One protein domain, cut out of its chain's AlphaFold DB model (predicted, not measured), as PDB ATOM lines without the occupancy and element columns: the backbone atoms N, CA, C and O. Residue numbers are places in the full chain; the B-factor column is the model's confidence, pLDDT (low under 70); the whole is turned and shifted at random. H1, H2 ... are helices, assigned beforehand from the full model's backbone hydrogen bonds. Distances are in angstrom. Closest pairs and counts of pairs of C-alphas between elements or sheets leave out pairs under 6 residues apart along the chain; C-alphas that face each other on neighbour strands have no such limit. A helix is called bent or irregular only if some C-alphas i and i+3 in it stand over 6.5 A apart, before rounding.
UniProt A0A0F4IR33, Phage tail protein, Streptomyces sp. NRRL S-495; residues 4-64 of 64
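This is residues 4 to 64 of the 64 residues of the protein "Phage tail protein" of Streptomyces sp. NRRL S-495 (UniProt A0A0F4IR33). A long helix, H1, has the unnamed stretch of residues 4 to 20 folded back along it, and together with the first part of the link after H1 they make the body; from this body the chain leads out to a second, shorter helix, H2, which sticks out as an arm with residues 48 to 64. The two helices have no contact with each other. The printed part has 61 residues with two named helices, H1 then H2, and no named strand; the class is all helix. The whole is loose, with a radius of gyration of the C-alphas of 13.5 A, and its C-alphas span 37 by 31 by 18 A.

The longest helix is H1, residues 21 to 39. H2, residues 52 to 63, is apart from H1, with no C-alpha of the one within 8 A of the other. A long link of 12 residues, 40 to 51, joins them. Residues 48 to 64, of which 52 to 63 belong to H2, stand free: none of their C-alphas has a C-alpha 8 or more residues away along the chain within 10 A. In H1 and H2 every pair of backbone O of residue i and N of residue i+4 is within hydrogen-bond range.

H1 measures 26.7 A from C-alpha 21 at (195.536, 168.594, 109.591) to C-alpha 39 at (183.654, 153.038, 127.707). H2 measures 16.8 A from C-alpha 52 to C-alpha 63 at (194.469, 180.279, 137.071). Neither helix is bent.

The two C-alphas farthest apart are those of Thr 9 and Glu 64, at 39.2 A. Without the stretch that stands free, the body has 44 residues and spans 32 by 18 by 13 A. The printed part has no cut and ends at residue 64, the chain's last. The mean pLDDT of the printed part is 96.2, and no printed residue is under 70.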
ATOM      1  N   THR A   4     180.098 164.113 115.587       96.12
ATOM      2  CA  THR A   4     180.735 162.852 115.980       96.12
ATOM      3  C   THR A   4     182.014 162.630 115.188       96.12
ATOM      4  O   THR A   4     182.016 162.753 113.964       96.12
ATOM      5  N   VAL A   5     183.091 162.254 115.874       96.62
ATOM      6  CA  VAL A   5     184.332 161.839 115.218       96.62
ATOM      7  C   VAL A   5     184.223 160.360 114.859       96.62
ATOM      8  O   VAL A   5     184.195 159.502 115.739       96.62
ATOM      9  N   ASP A   6     184.168 160.073 113.562       95.62
ATOM     10  CA  ASP A   6     184.257 158.714 113.035       95.62
ATOM     11  C   ASP A   6     185.729 158.262 113.019       95.62
ATOM     12  O   ASP A   6     186.589 158.910 112.420       95.62
ATOM     13  N   PHE A   7     186.031 157.166 113.718       95.88
ATOM     14  CA  PHE A   7     187.372 156.580 113.735       95.88
ATOM     15  C   PHE A   7     187.588 155.529 112.637       95.88
ATOM     16  O   PHE A   7     188.730 155.125 112.417       95.88
ATOM     17  N   GLU A   8     186.527 155.075 111.966       96.38
ATOM     18  CA  GLU A   8     186.600 154.206 110.789       96.38
ATOM     19  C   GLU A   8     186.911 155.035 109.538       96.38
ATOM     20  O   GLU A   8     187.769 154.654 108.739       96.38
ATOM     21  N   THR A   9     186.290 156.214 109.419       96.81
ATOM     22  CA  THR A   9     186.528 157.172 108.329       96.81
ATOM     23  C   THR A   9     187.168 158.459 108.853       96.81
ATOM     24  O   THR A   9     186.488 159.417 109.219       96.81
ATOM     25  N   VAL A  10     188.502 158.505 108.862       96.12
ATOM     26  CA  VAL A  10     189.255 159.667 109.368       96.12
ATOM     27  C   VAL A  10     189.020 160.901 108.487       96.12
ATOM     28  O   VAL A  10     189.259 160.865 107.280       96.12
ATOM     29  N   SER A  11     188.590 162.007 109.104       95.94
ATOM     30  CA  SER A  11     188.268 163.278 108.439       95.94
ATOM     31  C   SER A  11     189.020 164.459 109.055       95.94
ATOM     32  O   SER A  11     189.156 164.557 110.275       95.94
ATOM     33  N   THR A  12     189.458 165.392 108.209       96.44
ATOM     34  CA  THR A  12     190.124 166.649 108.596       96.44
ATOM     35  C   THR A  12     189.155 167.785 108.916       96.44
ATOM     36  O   THR A  12     189.586 168.923 109.103       96.44
ATOM     37  N   VAL A  13     187.854 167.493 109.010       94.31
ATOM     38  CA  VAL A  13     186.836 168.497 109.319       94.31
ATOM     39  C   VAL A  13     187.163 169.244 110.619       94.31
ATOM     40  O   VAL A  13     187.492 168.637 111.644       94.31
ATOM     41  N   GLY A  14     187.107 170.575 110.570       91.56
ATOM     42  CA  GLY A  14     187.442 171.454 111.694       91.56
ATOM     43  C   GLY A  14     188.940 171.538 112.024       91.56
ATOM     44  O   GLY A  14     189.292 171.950 113.132       91.56
ATOM     45  N   LEU A  15     189.821 171.099 111.117       94.81
ATOM     46  CA  LEU A  15     191.287 171.169 111.219       94.81
ATOM     47  C   LEU A  15     191.942 171.760 109.963       94.81
ATOM     48  O   LEU A  15     193.167 171.802 109.878       94.81
ATOM     49  N   GLU A  16     191.154 172.231 109.000       94.38
ATOM     50  CA  GLU A  16     191.581 172.622 107.652       94.38
ATOM     51  C   GLU A  16     192.579 173.785 107.654       94.38
ATOM     52  O   GLU A  16     193.392 173.917 106.744       94.38
ATOM     53  N   SER A  17     192.548 174.624 108.692       95.25
ATOM     54  CA  SER A  17     193.493 175.728 108.863       95.25
ATOM     55  C   SER A  17     194.866 175.288 109.383       95.25
ATOM     56  O   SER A  17     195.790 176.099 109.424       95.25
ATOM     57  N   SER A  18     195.009 174.042 109.844       95.94
ATOM     58  CA  SER A  18     196.256 173.531 110.408       95.94
ATOM     59  C   SER A  18     197.206 173.048 109.306       95.94
ATOM     60  O   SER A  18     196.787 172.284 108.438       95.94
ATOM     61  N   PRO A  19     198.514 173.364 109.375       97.38
ATOM     62  CA  PRO A  19     199.507 172.808 108.452       97.38
ATOM     63  C   PRO A  19     199.731 171.297 108.637       97.38
ATOM     64  O   PRO A  19     200.431 170.677 107.842       97.38
ATOM     65  N   VAL A  20     199.167 170.702 109.694       97.38
ATOM     66  CA  VAL A  20     199.297 169.278 110.048       97.38
ATOM     67  C   VAL A  20     197.925 168.622 110.259       97.38
ATOM     68  O   VAL A  20     197.755 167.785 111.147       97.38
ATOM     69  N   ALA A  21     196.930 169.026 109.463       97.75
ATOM     70  CA  ALA A  21     195.536 168.594 109.591       97.75
ATOM     71  C   ALA A  21     195.371 167.064 109.655       97.75
ATOM     72  O   ALA A  21     194.692 166.572 110.555       97.75
ATOM     73  N   ASP A  22     196.048 166.310 108.783       97.69
ATOM     74  CA  ASP A  22     195.945 164.842 108.737       97.69
ATOM     75  C   ASP A  22     196.428 164.173 110.032       97.69
ATOM     76  O   ASP A  22     195.792 163.254 110.551       97.69
ATOM     77  N   ALA A  23     197.534 164.661 110.602       98.00
ATOM     78  CA  ALA A  23     198.073 164.124 111.849       98.00
ATOM     79  C   ALA A  23     197.130 164.400 113.031       98.00
ATOM     80  O   ALA A  23     196.899 163.522 113.864       98.00
ATOM     81  N   LEU A  24     196.545 165.601 113.084       97.56
ATOM     82  CA  LEU A  24     195.565 165.969 114.109       97.56
ATOM     83  C   LEU A  24     194.256 165.181 113.964       97.56
ATOM     84  O   LEU A  24     193.684 164.757 114.969       97.56
ATOM     85  N   ALA A  25     193.807 164.936 112.731       97.56
ATOM     86  CA  ALA A  25     192.646 164.098 112.450       97.56
ATOM     87  C   ALA A  25     192.884 162.654 112.916       97.56
ATOM     88  O   ALA A  25     192.037 162.073 113.594       97.56
ATOM     89  N   GLY A  26     194.075 162.106 112.647       97.94
ATOM     90  CA  GLY A  26     194.484 160.793 113.142       97.94
ATOM     91  C   GLY A  26     194.540 160.710 114.673       97.94
ATOM     92  O   GLY A  26     194.144 159.696 115.250       97.94
ATOM     93  N   LEU A  27     194.982 161.773 115.355       97.81
ATOM     94  CA  LEU A  27     194.966 161.830 116.819       97.81
ATOM     95  C   LEU A  27     193.529 161.800 117.363       97.81
ATOM     96  O   LEU A  27     193.226 160.953 118.202       97.81
ATOM     97  N   ARG A  28     192.630 162.638 116.826       97.31
ATOM     98  CA  ARG A  28     191.204 162.638 117.209       97.31
ATOM     99  C   ARG A  28     190.532 161.288 116.957       97.31
ATOM    100  O   ARG A  28     189.774 160.818 117.800       97.31
ATOM    101  N   ALA A  29     190.824 160.633 115.833       98.12
ATOM    102  CA  ALA A  29     190.299 159.299 115.541       98.12
ATOM    103  C   ALA A  29     190.783 158.249 116.561       98.12
ATOM    104  O   ALA A  29     190.014 157.385 116.987       98.12
ATOM    105  N   ASN A  30     192.040 158.336 117.014       98.12
ATOM    106  CA  ASN A  30     192.550 157.455 118.066       98.12
ATOM    107  C   ASN A  30     191.836 157.664 119.408       98.12
ATOM    108  O   ASN A  30     191.523 156.681 120.082       98.12
ATOM    109  N   GLU A  31     191.543 158.911 119.780       97.56
ATOM    110  CA  GLU A  31     190.763 159.232 120.981       97.56
ATOM    111  C   GLU A  31     189.337 158.683 120.882       97.56
ATOM    112  O   GLU A  31     188.887 157.978 121.787       97.56
ATOM    113  N   ALA A  32     188.660 158.920 119.756       98.19
ATOM    114  CA  ALA A  32     187.314 158.414 119.509       98.19
ATOM    115  C   ALA A  32     187.249 156.884 119.628       98.19
ATOM    116  O   ALA A  32     186.401 156.348 120.345       98.19
ATOM    117  N   ARG A  33     188.211 156.179 119.022       98.44
ATOM    118  CA  ARG A  33     188.341 154.720 119.138       98.44
ATOM    119  C   ARG A  33     188.576 154.267 120.578       98.44
ATOM    120  O   ARG A  33     188.018 153.256 120.998       98.44
ATOM    121  N   TYR A  34     189.393 154.987 121.347       98.25
ATOM    122  CA  TYR A  34     189.645 154.655 122.750       98.25
ATOM    123  C   TYR A  34     188.376 154.783 123.597       98.25
ATOM    124  O   TYR A  34     188.039 153.847 124.325       98.25
ATOM    125  N   PHE A  35     187.654 155.903 123.485       98.38
ATOM    126  CA  PHE A  35     186.419 156.114 124.243       98.38
ATOM    127  C   PHE A  35     185.324 155.119 123.857       98.38
ATOM    128  O   PHE A  35     184.644 154.589 124.742       98.38
ATOM    129  N   HIS A  36     185.223 154.790 122.569       98.12
ATOM    130  CA  HIS A  36     184.314 153.762 122.083       98.12
ATOM    131  C   HIS A  36     184.658 152.386 122.668       98.12
ATOM    132  O   HIS A  36     183.832 151.777 123.342       98.12
ATOM    133  N   ASN A  37     185.898 151.919 122.497       98.00
ATOM    134  CA  ASN A  37     186.296 150.573 122.918       98.00
ATOM    135  C   ASN A  37     186.290 150.389 124.437       98.00
ATOM    136  O   ASN A  37     185.953 149.314 124.927       98.00
ATOM    137  N   LYS A  38     186.714 151.409 125.190       98.25
ATOM    138  CA  LYS A  38     186.879 151.287 126.640       98.25
ATOM    139  C   LYS A  38     185.601 151.576 127.415       98.25
ATOM    140  O   LYS A  38     185.377 150.954 128.449       98.25
ATOM    141  N   TYR A  39     184.798 152.529 126.949       97.94
ATOM    142  CA  TYR A  39     183.654 153.038 127.707       97.94
ATOM    143  C   TYR A  39     182.324 152.924 126.956       97.94
ATOM    144  O   TYR A  39     181.298 153.305 127.509       97.94
ATOM    145  N   GLY A  40     182.316 152.432 125.711       96.81
ATOM    146  CA  GLY A  40     181.116 152.425 124.872       96.81
ATOM    147  C   GLY A  40     180.611 153.834 124.556       96.81
ATOM    148  O   GLY A  40     179.423 154.015 124.302       96.81
ATOM    149  N   HIS A  41     181.485 154.845 124.631       97.31
ATOM    150  CA  HIS A  41     181.095 156.246 124.521       97.31
ATOM    151  C   HIS A  41     181.368 156.802 123.122       97.31
ATOM    152  O   HIS A  41     182.442 156.597 122.555       97.31
ATOM    153  N   VAL A  42     180.389 157.528 122.581       96.81
ATOM    154  CA  VAL A  42     180.514 158.242 121.308       96.81
ATOM    155  C   VAL A  42     181.262 159.545 121.548       96.81
ATOM    156  O   VAL A  42     180.822 160.377 122.336       96.81
ATOM    157  N   PHE A  43     182.383 159.725 120.854       96.94
ATOM    158  CA  PHE A  43     183.199 160.926 120.972       96.94
ATOM    159  C   PHE A  43     182.723 162.007 119.997       96.94
ATOM    160  O   PHE A  43     182.685 161.798 118.782       96.94
ATOM    161  N   THR A  44     182.374 163.172 120.538       95.88
ATOM    162  CA  THR A  44     181.909 164.331 119.773       95.88
ATOM    163  C   THR A  44     182.774 165.547 120.061       95.88
ATOM    164  O   THR A  44     183.248 165.715 121.182       95.88
ATOM    165  N   VAL A  45     182.928 166.428 119.077       94.75
ATOM    166  CA  VAL A  45     183.653 167.694 119.229       94.75
ATOM    167  C   VAL A  45     182.814 168.856 118.716       94.75
ATOM    168  O   VAL A  45     181.943 168.684 117.866       94.75
ATOM    169  N   GLU A  46     183.096 170.050 119.218       94.06
ATOM    170  CA  GLU A  46     182.478 171.300 118.789       94.06
ATOM    171  C   GLU A  46     183.543 172.396 118.630       94.06
ATOM    172  O   GLU A  46     184.574 172.352 119.310       94.06
ATOM    173  N   PRO A  47     183.352 173.365 117.716       92.75
ATOM    174  CA  PRO A  47     184.263 174.495 117.585       92.75
ATOM    175  C   PRO A  47     184.373 175.286 118.891       92.75
ATOM    176  O   PRO A  47     183.361 175.628 119.495       92.75
ATOM    177  N   ALA A  48     185.591 175.663 119.285       92.00
ATOM    178  CA  ALA A  48     185.829 176.395 120.535       92.00
ATOM    179  C   ALA A  48     185.037 177.715 120.631       92.00
ATOM    180  O   ALA A  48     184.581 178.086 121.706       92.00
ATOM    181  N   GLN A  49     184.830 178.394 119.498       92.06
ATOM    182  CA  GLN A  49     184.022 179.617 119.408       92.06
ATOM    183  C   GLN A  49     182.538 179.392 119.749       92.06
ATOM    184  O   GLN A  49     181.885 180.301 120.252       92.06
ATOM    185  N   ASP A  50     182.023 178.183 119.502       93.88
ATOM    186  CA  ASP A  50     180.650 177.793 119.829       93.88
ATOM    187  C   ASP A  50     180.542 177.317 121.297       93.88
ATOM    188  O   ASP A  50     179.443 177.228 121.834       93.88
ATOM    189  N   ALA A  51     181.681 177.050 121.953       94.88
ATOM    190  CA  ALA A  51     181.808 176.470 123.294       94.88
ATOM    191  C   ALA A  51     182.432 177.440 124.317       94.88
ATOM    192  O   ALA A  51     183.138 177.020 125.241       94.88
ATOM    193  N   ALA A  52     182.201 178.746 124.149       96.00
ATOM    194  CA  ALA A  52     182.875 179.799 124.915       96.00
ATOM    195  C   ALA A  52     182.775 179.611 126.442       96.00
ATOM    196  O   ALA A  52     183.778 179.732 127.137       96.00
ATOM    197  N   GLU A  53     181.609 179.213 126.966       96.25
ATOM    198  CA  GLU A  53     181.419 178.979 128.407       96.25
ATOM    199  C   GLU A  53     182.335 177.865 128.953       96.25
ATOM    200  O   GLU A  53     182.904 177.984 130.043       96.25
ATOM    201  N   VAL A  54     182.515 176.782 128.188       96.12
ATOM    202  CA  VAL A  54     183.397 175.667 128.565       96.12
ATOM    203  C   VAL A  54     184.852 176.127 128.553       96.12
ATOM    204  O   VAL A  54     185.596 175.829 129.490       96.12
ATOM    205  N   VAL A  55     185.248 176.883 127.526       96.50
ATOM    206  CA  VAL A  55     186.598 177.447 127.399       96.50
ATOM    207  C   VAL A  55     186.904 178.399 128.560       96.50
ATOM    208  O   VAL A  55     187.942 178.258 129.205       96.50
ATOM    209  N   ASP A  56     185.981 179.297 128.904       96.75
ATOM    210  CA  ASP A  56     186.123 180.225 130.032       96.75
ATOM    211  C   ASP A  56     186.243 179.488 131.369       96.75
ATOM    212  O   ASP A  56     187.062 179.839 132.226       96.75
ATOM    213  N   ARG A  57     185.473 178.407 131.547       97.38
ATOM    214  CA  ARG A  57     185.588 177.548 132.729       97.38
ATOM    215  C   ARG A  57     186.971 176.906 132.828       97.38
ATOM    216  O   ARG A  57     187.517 176.866 133.930       97.38
ATOM    217  N   VAL A  58     187.523 176.406 131.721       96.81
ATOM    218  CA  VAL A  58     188.882 175.840 131.687       96.81
ATOM    219  C   VAL A  58     189.918 176.911 132.026       96.81
ATOM    220  O   VAL A  58     190.770 176.662 132.873       96.81
ATOM    221  N   HIS A  59     189.813 178.115 131.452       97.00
ATOM    222  CA  HIS A  59     190.713 179.224 131.780       97.00
ATOM    223  C   HIS A  59     190.709 179.563 133.270       97.00
ATOM    224  O   HIS A  59     191.777 179.735 133.850       97.00
ATOM    225  N   ARG A  60     189.533 179.611 133.910       97.62
ATOM    226  CA  ARG A  60     189.443 179.847 135.358       97.62
ATOM    227  C   ARG A  60     190.156 178.760 136.164       97.62
ATOM    228  O   ARG A  60     190.908 179.100 137.063       97.62
ATOM    229  N   ILE A  61     189.952 177.484 135.823       97.62
ATOM    230  CA  ILE A  61     190.603 176.358 136.517       97.62
ATOM    231  C   ILE A  61     192.130 176.452 136.415       97.62
ATOM    232  O   ILE A  61     192.819 176.128 137.368       97.62
ATOM    233  N   LEU A  62     192.664 176.886 135.270       97.06
ATOM    234  CA  LEU A  62     194.111 176.994 135.056       97.06
ATOM    235  C   LEU A  62     194.766 178.185 135.780       97.06
ATOM    236  O   LEU A  62     195.993 178.254 135.819       97.06
ATOM    237  N   LEU A  63     193.978 179.133 136.295       95.31
ATOM    238  CA  LEU A  63     194.469 180.279 137.071       95.31
ATOM    239  C   LEU A  63     194.566 179.991 138.579       95.31
ATOM    240  O   LEU A  63     195.196 180.779 139.287       95.31
ATOM    241  N   GLU A  64     193.930 178.918 139.055       81.88
ATOM    242  CA  GLU A  64     193.914 178.468 140.458       81.88
ATOM    243  C   GLU A  64     195.058 177.486 140.757       81.88
ATOM    244  O   GLU A  64     195.634 177.594 141.865       81.88
TER     245      GLU A  64